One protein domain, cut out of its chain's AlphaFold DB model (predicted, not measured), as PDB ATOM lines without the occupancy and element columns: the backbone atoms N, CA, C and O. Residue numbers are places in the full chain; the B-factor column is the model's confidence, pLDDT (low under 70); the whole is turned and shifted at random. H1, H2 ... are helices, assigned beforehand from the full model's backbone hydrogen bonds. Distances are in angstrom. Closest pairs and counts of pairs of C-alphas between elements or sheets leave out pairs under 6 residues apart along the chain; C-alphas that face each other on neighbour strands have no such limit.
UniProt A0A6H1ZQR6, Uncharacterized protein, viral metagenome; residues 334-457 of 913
ATOM      1  N   GLN A 334      45.232 169.816  30.698       84.81
ATOM      2  CA  GLN A 334      44.873 168.596  31.431       84.81
ATOM      3  C   GLN A 334      45.861 168.283  32.565       84.81
ATOM      4  O   GLN A 334      45.421 167.913  33.651       84.81
ATOM      5  N   ASP A 335      47.164 168.500  32.361       89.25
ATOM      6  CA  ASP A 335      48.170 168.286  33.410       89.25
ATOM      7  C   ASP A 335      48.026 169.317  34.534       89.25
ATOM      8  O   ASP A 335      48.058 168.954  35.706       89.25
ATOM      9  N   ILE A 336      47.782 170.588  34.193       90.19
ATOM     10  CA  ILE A 336      47.579 171.651  35.189       90.19
ATOM     11  C   ILE A 336      46.293 171.434  35.988       90.19
ATOM     12  O   ILE A 336      46.317 171.549  37.208       90.19
ATOM     13  N   MET A 337      45.178 171.078  35.347       88.88
ATOM     14  CA  MET A 337      43.927 170.809  36.066       88.88
ATOM     15  C   MET A 337      44.041 169.542  36.934       88.88
ATOM     16  O   MET A 337      43.554 169.529  38.064       88.88
ATOM     17  N   ARG A 338      44.758 168.510  36.465       91.19
ATOM     18  CA  ARG A 338      45.091 167.314  37.258       91.19
ATOM     19  C   ARG A 338      45.951 167.661  38.478       91.19
ATOM     20  O   ARG A 338      45.630 167.217  39.577       91.19
ATOM     21  N   ASP A 339      46.980 168.485  38.318       94.38
ATOM     22  CA  ASP A 339      47.844 168.959  39.407       94.38
ATOM     23  C   ASP A 339      47.063 169.814  40.428       94.38
ATOM     24  O   ASP A 339      47.108 169.544  41.630       94.38
ATOM     25  N   LEU A 340      46.217 170.743  39.960       91.44
ATOM     26  CA  LEU A 340      45.268 171.510  40.786       91.44
ATOM     27  C   LEU A 340      44.252 170.631  41.536       91.44
ATOM     28  O   LEU A 340      43.746 171.049  42.574       91.44
ATOM     29  N   SER A 341      43.952 169.428  41.036       89.75
ATOM     30  CA  SER A 341      43.094 168.448  41.720       89.75
ATOM     31  C   SER A 341      43.831 167.560  42.733       89.75
ATOM     32  O   SER A 341      43.194 166.782  43.445       89.75
ATOM     33  N   SER A 342      45.162 167.651  42.812       93.06
ATOM     34  CA  SER A 342      45.966 166.869  43.752       93.06
ATOM     35  C   SER A 342      45.878 167.405  45.188       93.06
ATOM     36  O   SER A 342      45.533 168.561  45.431       93.06
ATOM     37  N   LYS A 343      46.262 166.580  46.175       89.88
ATOM     38  CA  LYS A 343      46.331 166.999  47.592       89.88
ATOM     39  C   LYS A 343      47.382 168.088  47.868       89.88
ATOM     40  O   LYS A 343      47.328 168.716  48.922       89.88
ATOM     41  N   LYS A 344      48.355 168.288  46.971       92.31
ATOM     42  CA  LYS A 344      49.430 169.288  47.090       92.31
ATOM     43  C   LYS A 344      49.771 169.850  45.698       92.31
ATOM     44  O   LYS A 344      50.802 169.465  45.148       92.31
ATOM     45  N   PRO A 345      48.950 170.756  45.129       93.56
ATOM     46  CA  PRO A 345      49.191 171.267  43.783       93.56
ATOM     47  C   PRO A 345      50.520 172.009  43.683       93.56
ATOM     48  O   PRO A 345      50.841 172.814  44.577       93.56
ATOM     49  N   SER A 346      51.263 171.784  42.598       95.56
ATOM     50  CA  SER A 346      52.536 172.463  42.368       95.56
ATOM     51  C   SER A 346      52.358 173.980  42.295       95.56
ATOM     52  O   SER A 346      51.311 174.507  41.899       95.56
ATOM     53  N   GLN A 347      53.411 174.706  42.669       93.75
ATOM     54  CA  GLN A 347      53.437 176.161  42.557       93.75
ATOM     55  C   GLN A 347      53.202 176.616  41.106       93.75
ATOM     56  O   GLN A 347      52.409 177.521  40.873       93.75
ATOM     57  N   LYS A 348      53.777 175.911  40.125       90.81
ATOM     58  CA  LYS A 348      53.611 176.195  38.693       90.81
ATOM     59  C   LYS A 348      52.151 176.087  38.229       90.81
ATOM     60  O   LYS A 348      51.690 176.929  37.461       90.81
ATOM     61  N   ALA A 349      51.407 175.083  38.697       91.44
ATOM     62  CA  ALA A 349      49.985 174.956  38.377       91.44
ATOM     63  C   ALA A 349      49.141 176.050  39.050       91.44
ATOM     64  O   ALA A 349      48.268 176.629  38.399       91.44
ATOM     65  N   LYS A 350      49.444 176.394  40.311       93.69
ATOM     66  CA  LYS A 350      48.819 177.523  41.024       93.69
ATOM     67  C   LYS A 350      49.056 178.854  40.304       93.69
ATOM     68  O   LYS A 350      48.099 179.588  40.094       93.69
ATOM     69  N   GLU A 351      50.287 179.130  39.877       91.81
ATOM     70  CA  GLU A 351      50.667 180.359  39.166       91.81
ATOM     71  C   GLU A 351      49.987 180.480  37.796       91.81
ATOM     72  O   GLU A 351      49.440 181.532  37.473       91.81
ATOM     73  N   VAL A 352      49.956 179.417  36.985       90.56
ATOM     74  CA  VAL A 352      49.233 179.454  35.697       90.56
ATOM     75  C   VAL A 352      47.728 179.624  35.923       90.56
ATOM     76  O   VAL A 352      47.066 180.353  35.179       90.56
ATOM     77  N   TRP A 353      47.177 179.016  36.974       93.12
ATOM     78  CA  TRP A 353      45.780 179.212  37.343       93.12
ATOM     79  C   TRP A 353      45.488 180.668  37.735       93.12
ATOM     80  O   TRP A 353      44.630 181.301  37.115       93.12
ATOM     81  N   SER A 354      46.223 181.227  38.700       92.81
ATOM     82  CA  SER A 354      45.997 182.582  39.223       92.81
ATOM     83  C   SER A 354      46.341 183.692  38.231       92.81
ATOM     84  O   SER A 354      45.658 184.715  38.216       92.81
ATOM     85  N   ASN A 355      47.371 183.504  37.401       92.94
ATOM     86  CA  ASN A 355      47.948 184.576  36.583       92.94
ATOM     87  C   ASN A 355      47.510 184.509  35.110       92.94
ATOM     88  O   ASN A 355      47.545 185.531  34.427       92.94
ATOM     89  N   VAL A 356      47.076 183.342  34.613       89.94
ATOM     90  CA  VAL A 356      46.617 183.172  33.219       89.94
ATOM     91  C   VAL A 356      45.125 182.857  33.155       89.94
ATOM     92  O   VAL A 356      44.375 183.572  32.490       89.94
ATOM     93  N   ILE A 357      44.665 181.814  33.854       87.44
ATOM     94  CA  ILE A 357      43.295 181.307  33.673       87.44
ATOM     95  C   ILE A 357      42.266 182.185  34.397       87.44
ATOM     96  O   ILE A 357      41.281 182.588  33.780       87.44
ATOM     97  N   VAL A 358      42.494 182.554  35.662       92.00
ATOM     98  CA  VAL A 358      41.577 183.415  36.438       92.00
ATOM     99  C   VAL A 358      41.392 184.813  35.809       92.00
ATOM    100  O   VAL A 358      40.241 185.248  35.690       92.00
ATOM    101  N   PRO A 359      42.435 185.531  35.337       90.56
ATOM    102  CA  PRO A 359      42.254 186.843  34.716       90.56
ATOM    103  C   PRO A 359      41.548 186.759  33.359       90.56
ATOM    104  O   PRO A 359      40.687 187.589  33.063       90.56
ATOM    105  N   ALA A 360      41.847 185.736  32.551       82.94
ATOM    106  CA  ALA A 360      41.178 185.525  31.270       82.94
ATOM    107  C   ALA A 360      39.707 185.083  31.450       82.94
ATOM    108  O   ALA A 360      38.836 185.559  30.721       82.94
ATOM    109  N   ALA A 361      39.395 184.287  32.481       84.56
ATOM    110  CA  ALA A 361      38.025 183.997  32.922       84.56
ATOM    111  C   ALA A 361      37.262 185.273  33.340       84.56
ATOM    112  O   ALA A 361      36.116 185.494  32.932       84.56
ATOM    113  N   LYS A 362      37.922 186.175  34.076       89.38
ATOM    114  CA  LYS A 362      37.339 187.464  34.473       89.38
ATOM    115  C   LYS A 362      37.016 188.348  33.260       89.38
ATOM    116  O   LYS A 362      35.930 188.924  33.215       89.38
ATOM    117  N   GLN A 363      37.884 188.392  32.242       82.56
ATOM    118  CA  GLN A 363      37.636 189.130  30.985       82.56
ATOM    119  C   GLN A 363      36.409 188.630  30.202       82.56
ATOM    120  O   GLN A 363      35.803 189.399  29.459       82.56
ATOM    121  N   ILE A 364      36.033 187.360  30.364       80.69
ATOM    122  CA  ILE A 364      34.876 186.737  29.697       80.69
ATOM    123  C   ILE A 364      33.678 186.560  30.648       80.69
ATOM    124  O   ILE A 364      32.710 185.870  30.322       80.69
ATOM    125  N   GLY A 365      33.694 187.224  31.810       87.69
ATOM    126  CA  GLY A 365      32.550 187.330  32.719       87.69
ATOM    127  C   GLY A 365      32.121 186.006  33.359       87.69
ATOM    128  O   GLY A 365      30.917 185.779  33.516       87.69
ATOM    129  N   VAL A 366      33.077 185.133  33.680       90.25
ATOM    130  CA  VAL A 366      32.894 183.874  34.426       90.25
ATOM    131  C   VAL A 366      33.927 183.860  35.559       90.25
ATOM    132  O   VAL A 366      35.050 184.316  35.349       90.25
ATOM    133  N   SER A 367      33.594 183.387  36.764       92.62
ATOM    134  CA  SER A 367      34.624 183.283  37.806       92.62
ATOM    135  C   SER A 367      35.575 182.116  37.510       92.62
ATOM    136  O   SER A 367      35.199 181.135  36.863       92.62
ATOM    137  N   GLY A 368      36.818 182.201  37.995       88.94
ATOM    138  CA  GLY A 368      37.740 181.067  37.916       88.94
ATOM    139  C   GLY A 368      37.179 179.839  38.639       88.94
ATOM    140  O   GLY A 368      37.231 178.733  38.110       88.94
ATOM    141  N   GLU A 369      36.563 180.041  39.805       92.38
ATOM    142  CA  GLU A 369      35.937 178.963  40.571       92.38
ATOM    143  C   GLU A 369      34.832 178.239  39.801       92.38
ATOM    144  O   GLU A 369      34.752 177.019  39.882       92.38
ATOM    145  N   ASP A 370      33.991 178.954  39.051       90.94
ATOM    146  CA  ASP A 370      32.911 178.331  38.276       90.94
ATOM    147  C   ASP A 370      33.469 177.471  37.136       90.94
ATOM    148  O   ASP A 370      32.953 176.385  36.871       90.94
ATOM    149  N   LEU A 371      34.558 177.913  36.497       90.56
ATOM    150  CA  LEU A 371      35.294 177.122  35.504       90.56
ATOM    151  C   LEU A 371      35.968 175.891  36.130       90.56
ATOM    152  O   LEU A 371      35.973 174.824  35.514       90.56
ATOM    153  N   PHE A 372      36.485 176.002  37.357       92.81
ATOM    154  CA  PHE A 372      37.065 174.874  38.091       92.81
ATOM    155  C   PHE A 372      36.003 173.855  38.522       92.81
ATOM    156  O   PHE A 372      36.165 172.662  38.271       92.81
ATOM    157  N   LYS A 373      34.882 174.320  39.093       93.12
ATOM    158  CA  LYS A 373      33.719 173.497  39.469       93.12
ATOM    159  C   LYS A 373      33.153 172.777  38.243       93.12
ATOM    160  O   LYS A 373      33.005 171.559  38.271       93.12
ATOM    161  N   ALA A 374      32.958 173.489  37.131       89.75
ATOM    162  CA  ALA A 374      32.520 172.905  35.863       89.75
ATOM    163  C   ALA A 374      33.471 171.808  35.347       89.75
ATOM    164  O   ALA A 374      33.017 170.785  34.832       89.75
ATOM    165  N   TRP A 375      34.786 171.975  35.518       93.38
ATOM    166  CA  TRP A 375      35.756 170.929  35.190       93.38
ATOM    167  C   TRP A 375      35.708 169.733  36.159       93.38
ATOM    168  O   TRP A 375      35.673 168.595  35.698       93.38
ATOM    169  N   GLN A 376      35.595 169.952  37.473       89.50
ATOM    170  CA  GLN A 376      35.433 168.872  38.465       89.50
ATOM    171  C   GLN A 376      34.101 168.100  38.330       89.50
ATOM    172  O   GLN A 376      34.012 166.913  38.679       89.50
ATOM    173  N   GLU A 377      33.058 168.747  37.810       89.12
ATOM    174  CA  GLU A 377      31.799 168.115  37.398       89.12
ATOM    175  C   GLU A 377      31.937 167.289  36.107       89.12
ATOM    176  O   GLU A 377      31.095 166.432  35.847       89.12
ATOM    177  N   GLY A 378      33.005 167.488  35.326       89.31
ATOM    178  CA  GLY A 378      33.236 166.798  34.054       89.31
ATOM    179  C   GLY A 378      32.408 167.350  32.889       89.31
ATOM    180  O   GLY A 378      32.133 166.615  31.944       89.31
ATOM    181  N   ILE A 379      31.989 168.622  32.951       89.25
ATOM    182  CA  ILE A 379      31.116 169.268  31.956       89.25
ATOM    183  C   ILE A 379      31.738 169.177  30.544       89.25
ATOM    184  O   ILE A 379      32.797 169.768  30.299       89.25
ATOM    185  N   PRO A 380      31.092 168.483  29.580       82.38
ATOM    186  CA  PRO A 380      31.625 168.317  28.233       82.38
ATOM    187  C   PRO A 380      32.007 169.639  27.558       82.38
ATOM    188  O   PRO A 380      31.227 170.586  27.486       82.38
ATOM    189  N   GLY A 381      33.236 169.701  27.041       86.44
ATOM    190  CA  GLY A 381      33.772 170.877  26.348       86.44
ATOM    191  C   GLY A 381      34.397 171.953  27.244       86.44
ATOM    192  O   GLY A 381      35.062 172.841  26.704       86.44
ATOM    193  N   ILE A 382      34.281 171.870  28.577       89.88
ATOM    194  CA  ILE A 382      34.887 172.860  29.484       89.88
ATOM    195  C   ILE A 382      36.423 172.873  29.393       89.88
ATOM    196  O   ILE A 382      37.027 173.940  29.406       89.88
ATOM    197  N   GLU A 383      37.061 171.717  29.168       88.75
ATOM    198  CA  GLU A 383      38.512 171.625  28.938       88.75
ATOM    199  C   GLU A 383      38.961 172.371  27.680       88.75
ATOM    200  O   GLU A 383      40.005 173.021  27.686       88.75
ATOM    201  N   ARG A 384      38.157 172.337  26.605       88.19
ATOM    202  CA  ARG A 384      38.419 173.154  25.414       88.19
ATOM    203  C   ARG A 384      38.235 174.632  25.736       88.19
ATOM    204  O   ARG A 384      39.078 175.421  25.333       88.19
ATOM    205  N   ALA A 385      37.191 175.002  26.480       86.44
ATOM    206  CA  ALA A 385      36.980 176.391  26.876       86.44
ATOM    207  C   ALA A 385      38.172 176.935  27.685       86.44
ATOM    208  O   ALA A 385      38.738 177.953  27.303       86.44
ATOM    209  N   ILE A 386      38.625 176.222  28.723       88.00
ATOM    210  CA  ILE A 386      39.814 176.591  29.514       88.00
ATOM    211  C   ILE A 386      41.074 176.582  28.634       88.00
ATOM    212  O   ILE A 386      41.876 177.510  28.696       88.00
ATOM    213  N   GLY A 387      41.228 175.585  27.759       87.31
ATOM    214  CA  GLY A 387      42.342 175.476  26.815       87.31
ATOM    215  C   GLY A 387      42.392 176.560  25.741       87.31
ATOM    216  O   GLY A 387      43.468 176.828  25.217       87.31
ATOM    217  N   ASP A 388      41.273 177.179  25.386       87.38
ATOM    218  CA  ASP A 388      41.220 178.292  24.437       87.38
ATOM    219  C   ASP A 388      41.414 179.631  25.173       87.38
ATOM    220  O   ASP A 388      42.195 180.475  24.727       87.38
ATOM    221  N   VAL A 389      40.838 179.769  26.371       82.88
ATOM    222  CA  VAL A 389      41.052 180.893  27.302       82.88
ATOM    223  C   VAL A 389      42.527 181.028  27.700       82.88
ATOM    224  O   VAL A 389      43.085 182.119  27.603       82.88
ATOM    225  N   ALA A 390      43.202 179.924  28.034       78.62
ATOM    226  CA  ALA A 390      44.635 179.896  28.351       78.62
ATOM    227  C   ALA A 390      45.544 180.249  27.153       78.62
ATOM    228  O   ALA A 390      46.690 180.644  27.349       78.62
ATOM    229  N   LYS A 391      45.039 180.152  25.914       83.88
ATOM    230  CA  LYS A 391      45.724 180.611  24.688       83.88
ATOM    231  C   LYS A 391      45.391 182.067  24.330       83.88
ATOM    232  O   LYS A 391      45.747 182.523  23.245       83.88
ATOM    233  N   GLY A 392      44.661 182.787  25.185       78.50
ATOM    234  CA  GLY A 392      44.193 184.148  24.915       78.50
ATOM    235  C   GLY A 392      43.113 184.241  23.829       78.50
ATOM    236  O   GLY A 392      42.865 185.330  23.304       78.50
ATOM    237  N   ILE A 393      42.461 183.131  23.467       79.44
ATOM    238  CA  ILE A 393      41.344 183.145  22.519       79.44
ATOM    239  C   ILE A 393      40.131 183.739  23.236       79.44
ATOM    240  O   ILE A 393      39.607 183.163  24.189       79.44
ATOM    241  N   LYS A 394      39.658 184.893  22.754       79.31
ATOM    242  CA  LYS A 394      38.440 185.536  23.260       79.31
ATOM    243  C   LYS A 394      37.209 184.686  22.932       79.31
ATOM    244  O   LYS A 394      36.639 184.802  21.850       79.31
ATOM    245  N   LEU A 395      36.796 183.850  23.881       82.62
ATOM    246  CA  LEU A 395      35.472 183.237  23.891       82.62
ATOM    247  C   LEU A 395      34.447 184.235  24.441       82.62
ATOM    248  O   LEU A 395      34.705 184.934  25.417       82.62
ATOM    249  N   GLU A 396      33.262 184.293  23.841       85.94
ATOM    250  CA  GLU A 396      32.170 185.095  24.394       85.94
ATOM    251  C   GLU A 396      31.653 184.494  25.709       85.94
ATOM    252  O   GLU A 396      31.493 183.277  25.830       85.94
ATOM    253  N   SER A 397      31.280 185.358  26.663       77.19
ATOM    254  CA  SER A 397      30.655 184.946  27.933       77.19
ATOM    255  C   SER A 397      29.443 184.031  27.716       77.19
ATOM    256  O   SER A 397      29.254 183.046  28.432       77.19
ATOM    257  N   LYS A 398      28.651 184.321  26.671       83.75
ATOM    258  CA  LYS A 398      27.493 183.524  26.240       83.75
ATOM    259  C   LYS A 398      27.887 182.091  25.864       83.75
ATOM    260  O   LYS A 398      27.183 181.159  26.239       83.75
ATOM    261  N   THR A 399      29.019 181.899  25.186       83.94
ATOM    262  CA  THR A 399      29.500 180.580  24.746       83.94
ATOM    263  C   THR A 399      29.888 179.702  25.930       83.94
ATOM    264  O   THR A 399      29.442 178.561  25.999       83.94
ATOM    265  N   ILE A 400      30.652 180.224  26.896       83.38
ATOM    266  CA  ILE A 400      31.055 179.434  28.074       83.38
ATOM    267  C   ILE A 400      29.855 179.147  28.979       83.38
ATOM    268  O   ILE A 400      29.660 178.000  29.374       83.38
ATOM    269  N   LYS A 401      28.982 180.133  29.223       84.06
ATOM    270  CA  LYS A 401      27.736 179.922  29.983       84.06
ATOM    271  C   LYS A 401      26.804 178.913  29.297       84.06
ATOM    272  O   LYS A 401      26.147 178.135  29.983       84.06
ATOM    273  N   SER A 402      26.794 178.869  27.962       85.69
ATOM    274  CA  SER A 402      26.090 177.838  27.189       85.69
ATOM    275  C   SER A 402      26.714 176.450  27.378       85.69
ATOM    276  O   SER A 402      25.980 175.521  27.690       85.69
ATOM    277  N   ILE A 403      28.046 176.315  27.274       86.69
ATOM    278  CA  ILE A 403      28.779 175.049  27.500       86.69
ATOM    279  C   ILE A 403      28.527 174.512  28.915       86.69
ATOM    280  O   ILE A 403      28.182 173.345  29.079       86.69
ATOM    281  N   MET A 404      28.636 175.373  29.931       84.81
ATOM    282  CA  MET A 404      28.344 175.019  31.322       84.81
ATOM    283  C   MET A 404      26.899 174.542  31.482       84.81
ATOM    284  O   MET A 404      26.664 173.474  32.043       84.81
ATOM    285  N   LYS A 405      25.919 175.276  30.937       86.19
ATOM    286  CA  LYS A 405      24.508 174.882  31.038       86.19
ATOM    287  C   LYS A 405      24.210 173.572  30.299       86.19
ATOM    288  O   LYS A 405      23.544 172.710  30.867       86.19
ATOM    289  N   SER A 406      24.695 173.399  29.067       86.38
ATOM    290  CA  SER A 406      24.443 172.179  28.290       86.38
ATOM    291  C   SER A 406      25.119 170.963  28.911       86.38
ATOM    292  O   SER A 406      24.479 169.926  29.059       86.38
ATOM    293  N   GLY A 407      26.376 171.094  29.340       80.88
ATOM    294  CA  GLY A 407      27.110 169.987  29.941       80.88
ATOM    295  C   GLY A 407      26.612 169.611  31.340       80.88
ATOM    296  O   GLY A 407      26.602 168.430  31.668       80.88
ATOM    297  N   HIS A 408      26.102 170.561  32.133       77.06
ATOM    298  CA  HIS A 408      25.422 170.250  33.398       77.06
ATOM    299  C   HIS A 408      24.057 169.570  33.162       77.06
ATOM    300  O   HIS A 408      23.693 168.632  33.872       77.06
ATOM    301  N   GLU A 409      23.308 169.959  32.120       82.25
ATOM    302  CA  GLU A 409      22.116 169.210  31.693       82.25
ATOM    303  C   GLU A 409      22.445 167.792  31.191       82.25
ATOM    304  O   GLU A 409      21.652 166.875  31.409       82.25
ATOM    305  N   GLU A 410      23.577 167.590  30.515       80.25
ATOM    306  CA  GLU A 410      24.047 166.272  30.066       80.25
ATOM    307  C   GLU A 410      24.523 165.406  31.239       80.25
ATOM    308  O   GLU A 410      24.064 164.272  31.362       80.25
ATOM    309  N   ALA A 411      25.316 165.951  32.167       71.81
ATOM    310  CA  ALA A 411      25.722 165.275  33.402       71.81
ATOM    311  C   ALA A 411      24.514 164.860  34.267       71.81
ATOM    312  O   ALA A 411      24.491 163.779  34.859       71.81
ATOM    313  N   LYS A 412      23.452 165.678  34.293       77.69
ATOM    314  CA  LYS A 412      22.188 165.338  34.963       77.69
ATOM    315  C   LYS A 412      21.409 164.225  34.246       77.69
ATOM    316  O   LYS A 412      20.702 163.465  34.907       77.69
ATOM    317  N   LYS A 413      21.533 164.099  32.918       76.38
ATOM    318  CA  LYS A 413      20.929 163.009  32.126       76.38
ATOM    319  C   LYS A 413      21.701 161.697  32.305       76.38
ATOM    320  O   LYS A 413      21.071 160.678  32.570       76.38
ATOM    321  N   THR A 414      23.034 161.717  32.245       74.31
ATOM    322  CA  THR A 414      23.863 160.516  32.476       74.31
ATOM    323  C   THR A 414      23.767 160.027  33.920       74.31
ATOM    324  O   THR A 414      23.601 158.831  34.138       74.31
ATOM    325  N   GLY A 415      23.744 160.936  34.902       75.56
ATOM    326  CA  GLY A 415      23.501 160.593  36.306       75.56
ATOM    327  C   GLY A 415      22.143 159.919  36.542       75.56
ATOM    328  O   GLY A 415      22.067 158.957  37.301       75.56
ATOM    329  N   LYS A 416      21.079 160.360  35.851       78.25
ATOM    330  CA  LYS A 416      19.770 159.681  35.883       78.25
ATOM    331  C   LYS A 416      19.782 158.315  35.192       78.25
ATOM    332  O   LYS A 416      19.149 157.395  35.699       78.25
ATOM    333  N   ALA A 417      20.491 158.174  34.072       73.44
ATOM    334  CA  ALA A 417      20.609 156.895  33.372       73.44
ATOM    335  C   ALA A 417      21.317 155.844  34.244       73.44
ATOM    336  O   ALA A 417      20.748 154.785  34.487       73.44
ATOM    337  N   GLY A 418      22.486 156.176  34.805       78.19
ATOM    338  CA  GLY A 418      23.225 155.277  35.703       78.19
ATOM    339  C   GLY A 418      22.487 154.968  37.014       78.19
ATOM    340  O   GLY A 418      22.656 153.889  37.575       78.19
ATOM    341  N   TYR A 419      21.628 155.880  37.488       75.12
ATOM    342  CA  TYR A 419      20.736 155.622  38.622       75.12
ATOM    343  C   TYR A 419      19.678 154.557  38.297       75.12
ATOM    344  O   TYR A 419      19.543 153.593  39.047       75.12
ATOM    345  N   GLU A 420      18.954 154.687  37.177       81.25
ATOM    346  CA  GLU A 420      17.973 153.670  36.764       81.25
ATOM    347  C   GLU A 420      18.643 152.340  36.381       81.25
ATOM    348  O   GLU A 420      18.095 151.279  36.667       81.25
ATOM    349  N   GLU A 421      19.848 152.367  35.810       78.50
ATOM    350  CA  GLU A 421      20.645 151.169  35.518       78.50
ATOM    351  C   GLU A 421      21.028 150.419  36.807       78.50
ATOM    352  O   GLU A 421      20.698 149.241  36.948       78.50
ATOM    353  N   ALA A 422      21.591 151.104  37.811       73.50
ATOM    354  CA  ALA A 422      21.890 150.507  39.117       73.50
ATOM    355  C   ALA A 422      20.627 149.998  39.845       73.50
ATOM    356  O   ALA A 422      20.627 148.911  40.425       73.50
ATOM    357  N   LYS A 423      19.523 150.751  39.768       81.56
ATOM    358  CA  LYS A 423      18.201 150.389  40.307       81.56
ATOM    359  C   LYS A 423      17.605 149.164  39.602       81.56
ATOM    360  O   LYS A 423      16.894 148.395  40.242       81.56
ATOM    361  N   ASN A 424      17.906 148.945  38.323       79.12
ATOM    362  CA  ASN A 424      17.492 147.750  37.587       79.12
ATOM    363  C   ASN A 424      18.397 146.541  37.871       79.12
ATOM    364  O   ASN A 424      17.861 145.454  38.056       79.12
ATOM    365  N   ILE A 425      19.712 146.725  38.034       79.44
ATOM    366  CA  ILE A 425      20.634 145.666  38.497       79.44
ATOM    367  C   ILE A 425      20.239 145.175  39.902       79.44
ATOM    368  O   ILE A 425      20.197 143.974  40.161       79.44
ATOM    369  N   MET A 426      19.859 146.085  40.807       78.56
ATOM    370  CA  MET A 426      19.336 145.700  42.126       78.56
ATOM    371  C   MET A 426      17.997 144.947  42.048       78.56
ATOM    372  O   MET A 426      17.751 144.086  42.887       78.56
ATOM    373  N   LYS A 427      17.142 145.221  41.050       82.19
ATOM    374  CA  LYS A 427      15.904 144.448  40.822       82.19
ATOM    375  C   LYS A 427      16.173 143.067  40.218       82.19
ATOM    376  O   LYS A 427      15.498 142.123  40.619       82.19
ATOM    377  N   SER A 428      17.110 142.928  39.274       77.94
ATOM    378  CA  SER A 428      17.407 141.626  38.659       77.94
ATOM    379  C   SER A 428      18.022 140.673  39.679       77.94
ATOM    380  O   SER A 428      17.471 139.598  39.895       77.94
ATOM    381  N   GLY A 429      19.044 141.118  40.423       81.19
ATOM    382  CA  GLY A 429      19.636 140.324  41.505       81.19
ATOM    383  C   GLY A 429      18.641 139.985  42.627       81.19
ATOM    384  O   GLY A 429      18.735 138.928  43.243       81.19
ATOM    385  N   TYR A 430      17.639 140.838  42.867       77.88
ATOM    386  CA  TYR A 430      16.545 140.565  43.807       77.88
ATOM    387  C   TYR A 430      15.583 139.474  43.308       77.88
ATOM    388  O   TYR A 430      15.229 138.574  44.070       77.88
ATOM    389  N   GLU A 431      15.186 139.508  42.034       81.62
ATOM    390  CA  GLU A 431      14.353 138.457  41.432       81.62
ATOM    391  C   GLU A 431      15.126 137.137  41.238       81.62
ATOM    392  O   GLU A 431      14.543 136.062  41.374       81.62
ATOM    393  N   GLU A 432      16.442 137.180  41.022       79.31
ATOM    394  CA  GLU A 432      17.319 135.999  41.005       79.31
ATOM    395  C   GLU A 432      17.490 135.386  42.404       79.31
ATOM    396  O   GLU A 432      17.298 134.179  42.571       79.31
ATOM    397  N   ALA A 433      17.743 136.194  43.440       76.25
ATOM    398  CA  ALA A 433      17.814 135.740  44.837       76.25
ATOM    399  C   ALA A 433      16.474 135.189  45.375       76.25
ATOM    400  O   ALA A 433      16.451 134.356  46.285       76.25
ATOM    401  N   LYS A 434      15.354 135.641  44.797       76.81
ATOM    402  CA  LYS A 434      13.997 135.113  45.011       76.81
ATOM    403  C   LYS A 434      13.792 133.773  44.291       76.81
ATOM    404  O   LYS A 434      13.327 132.831  44.925       76.81
ATOM    405  N   LYS A 435      14.163 133.659  43.007       77.19
ATOM    406  CA  LYS A 435      14.086 132.403  42.227       77.19
ATOM    407  C   LYS A 435      14.936 131.280  42.826       77.19
ATOM    408  O   LYS A 435      14.510 130.134  42.833       77.19
ATOM    409  N   THR A 436      16.118 131.614  43.338       82.00
ATOM    410  CA  THR A 436      17.062 130.661  43.952       82.00
ATOM    411  C   THR A 436      16.759 130.343  45.421       82.00
ATOM    412  O   THR A 436      17.449 129.524  46.020       82.00
ATOM    413  N   GLY A 437      15.758 130.987  46.036       84.19
ATOM    414  CA  GLY A 437      15.370 130.755  47.434       84.19
ATOM    415  C   GLY A 437      16.380 131.227  48.494       84.19
ATOM    416  O   GLY A 437      16.126 131.062  49.688       84.19
ATOM    417  N   VAL A 438      17.501 131.840  48.090       77.31
ATOM    418  CA  VAL A 438      18.612 132.239  48.978       77.31
ATOM    419  C   VAL A 438      18.181 133.299  50.002       77.31
ATOM    420  O   VAL A 438      18.665 133.305  51.137       77.31
ATOM    421  N   LEU A 439      17.234 134.173  49.644       72.69
ATOM    422  CA  LEU A 439      16.625 135.130  50.570       72.69
ATOM    423  C   LEU A 439      15.293 134.608  51.126       72.69
ATOM    424  O   LEU A 439      14.249 134.685  50.481       72.69
ATOM    425  N   GLY A 440      15.312 134.168  52.388       82.75
ATOM    426  CA  GLY A 440      14.089 133.889  53.145       82.75
ATOM    427  C   GLY A 440      13.183 135.126  53.289       82.75
ATOM    428  O   GLY A 440      13.653 136.265  53.242       82.75
ATOM    429  N   LYS A 441      11.878 134.900  53.515       75.50
ATOM    430  CA  LYS A 441      10.801 135.920  53.450       75.50
ATOM    431  C   LYS A 441      11.100 137.254  54.165       75.50
ATOM    432  O   LYS A 441      10.700 138.302  53.669       75.50
ATOM    433  N   ALA A 442      11.822 137.237  55.289       67.81
ATOM    434  CA  ALA A 442      12.233 138.452  56.001       67.81
ATOM    435  C   ALA A 442      13.240 139.309  55.201       67.81
ATOM    436  O   ALA A 442      13.007 140.500  54.999       67.81
ATOM    437  N   GLY A 443      14.313 138.702  54.676       69.00
ATOM    438  CA  GLY A 443      15.316 139.400  53.857       69.00
ATOM    439  C   GLY A 443      14.749 139.896  52.523       69.00
ATOM    440  O   GLY A 443      15.122 140.970  52.051       69.00
ATOM    441  N   TYR A 444      13.780 139.166  51.960       74.75
ATOM    442  CA  TYR A 444      13.009 139.601  50.793       74.75
ATOM    443  C   TYR A 444      12.256 140.925  51.049       74.75
ATOM    444  O   TYR A 444      12.292 141.816  50.198       74.75
ATOM    445  N   GLU A 445      11.616 141.105  52.210       77.06
ATOM    446  CA  GLU A 445      10.920 142.359  52.550       77.06
ATOM    447  C   GLU A 445      11.874 143.497  52.959       77.06
ATOM    448  O   GLU A 445      11.586 144.664  52.683       77.06
ATOM    449  N   GLU A 446      13.031 143.208  53.563       75.88
ATOM    450  CA  GLU A 446      14.044 144.242  53.836       75.88
ATOM    451  C   GLU A 446      14.682 144.784  52.548       75.88
ATOM    452  O   GLU A 446      14.749 146.003  52.365       75.88
ATOM    453  N   ALA A 447      15.066 143.914  51.608       72.94
ATOM    454  CA  ALA A 447      15.607 144.333  50.312       72.94
ATOM    455  C   ALA A 447      14.578 145.130  49.482       72.94
ATOM    456  O   ALA A 447      14.920 146.146  48.875       72.94
ATOM    457  N   LYS A 448      13.292 144.754  49.537       76.69
ATOM    458  CA  LYS A 448      12.169 145.497  48.930       76.69
ATOM    459  C   LYS A 448      12.061 146.925  49.467       76.69
ATOM    460  O   LYS A 448      11.935 147.879  48.698       76.69
ATOM    461  N   LYS A 449      12.147 147.078  50.794       81.06
ATOM    462  CA  LYS A 449      12.135 148.380  51.482       81.06
ATOM    463  C   LYS A 449      13.382 149.199  51.147       81.06
ATOM    464  O   LYS A 449      13.263 150.404  50.952       81.06
ATOM    465  N   PHE A 450      14.549 148.567  51.011       76.88
ATOM    466  CA  PHE A 450      15.775 149.239  50.572       76.88
ATOM    467  C   PHE A 450      15.646 149.794  49.146       76.88
ATOM    468  O   PHE A 450      15.828 150.994  48.953       76.88
ATOM    469  N   ILE A 451      15.241 148.969  48.170       78.75
ATOM    470  CA  ILE A 451      15.059 149.378  46.762       78.75
ATOM    471  C   ILE A 451      14.017 150.505  46.630       78.75
ATOM    472  O   ILE A 451      14.189 151.411  45.815       78.75
ATOM    473  N   LYS A 452      12.961 150.496  47.456       77.25
ATOM    474  CA  LYS A 452      11.941 151.560  47.494       77.25
ATOM    475  C   LYS A 452      12.451 152.892  48.075       77.25
ATOM    476  O   LYS A 452      11.881 153.933  47.761       77.25
ATOM    477  N   ASN A 453      13.510 152.870  48.885       79.81
ATOM    478  CA  ASN A 453      13.989 154.022  49.658       79.81
ATOM    479  C   ASN A 453      15.271 154.676  49.098       79.81
ATOM    480  O   ASN A 453      15.815 155.579  49.736       79.81
ATOM    481  N   ILE A 454      15.772 154.254  47.931       75.19
ATOM    482  CA  ILE A 454      16.959 154.868  47.312       75.19
ATOM    483  C   ILE A 454      16.600 156.287  46.808       75.19
ATOM    484  O   ILE A 454      15.648 156.433  46.040       75.19
ATOM    485  N   PRO A 455      17.312 157.357  47.221       61.00
ATOM    486  CA  PRO A 455      16.935 158.730  46.877       61.00
ATOM    487  C   PRO A 455      17.413 159.153  45.476       61.00
ATOM    488  O   PRO A 455      18.608 159.166  45.186       61.00
ATOM    489  N   GLU A 456      16.489 159.623  44.632       56.53
ATOM    490  CA  GLU A 456      16.732 159.970  43.214       56.53
ATOM    491  C   GLU A 456      17.573 161.249  42.967       56.53
ATOM    492  O   GLU A 456      17.711 161.701  41.827       56.53
ATOM    493  N   SER A 457      18.064 161.915  44.019       40.28
ATOM    494  CA  SER A 457      18.361 163.358  43.996       40.28
ATOM    495  C   SER A 457      19.841 163.766  44.030       40.28
ATOM    496  O   SER A 457      20.126 164.965  43.962       40.28
TER     497      SER A 457
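This is residues 334 to 457 of the 913 residues of an uncharacterized protein of viral metagenome (UniProt A0A6H1ZQR6). One very long helix, H5, makes the longest axis, with a small head of four short helices, H1 to H4, at its first end and one helix, H6, folded back along its far part. In the head, H4 packs on the beginning of H5, H3 and H2 pack on H4, and H1 joins through H2. The printed part has 124 residues with six named helices, in the order H1 to H6, and no named strand; the class is all helix. The whole is extended, with a radius of gyration of the C-alphas of 22.0 A, and spans 64 by 33 by 18 A.

H5, residues 397 to 435, touches H6, residues 441 to 452, with its residues 423 to 434 alone. They form a helical hairpin at a shallow tilt of 11 degrees, opposite ways; the closest C-alphas are those of Lys 423 and Ile 451, 7.2 A apart. H5 touches H4, residues 382 to 389, with residues 400 to 404 alone, closest at the C-alphas of Ala 385 and Ile 400, 6.8 A. This too is a helical hairpin, at a shallow tilt of 19 degrees. H3, residues 368 to 376, is close to H5 but not clearly touching, the C-alphas of Ala 374 and Met 404 being 6.5 A apart. H3 and H4 touch, closest at the C-alphas of Trp 375 and Ile 382, 6.1 A, and form a helical hairpin at 37 degrees, only just a steep tilt. H2, residues 347 to 363, touches H4 about perpendicular at 81 degrees, closest at the C-alphas of Ala 360 and Val 389, 6.1 A. H2 touches H3 with residues 357 to 362 alone; the C-alphas of Val 358 and Gly 368 are closest, 4.7 A. H1, residues 334 to 340, touches H2 at 74 degrees, about perpendicular, the C-alphas of Ile 336 and Ala 349 being closest, 5.2 A. H1 and H3 are near each other, while H6 is apart from H1, H2, H3 and H4. Every O i to N i+4 pair is within hydrogen-bond range in H1, H3, H4, H5 and H6, and 11 of 13 are in H2.

H5 measures 56.9 A from C-alpha 397 at (30.655, 184.946, 27.933) to C-alpha 435 at (14.086, 132.403, 42.227). H6 measures 16.8 A and ends with C-alpha 452 at (11.941, 151.560, 47.494). H2 measures 23.5 A, H3 12.4 A, H4 10.4 A and H1 9.8 A.

The C-alphas farthest apart, those of Gly 392 and Lys 441, are 65.2 A apart. The printed part has no cut and no long link. Its mean pLDDT is 83.2; residues 442 to 443 and 455 to 457 are under 70.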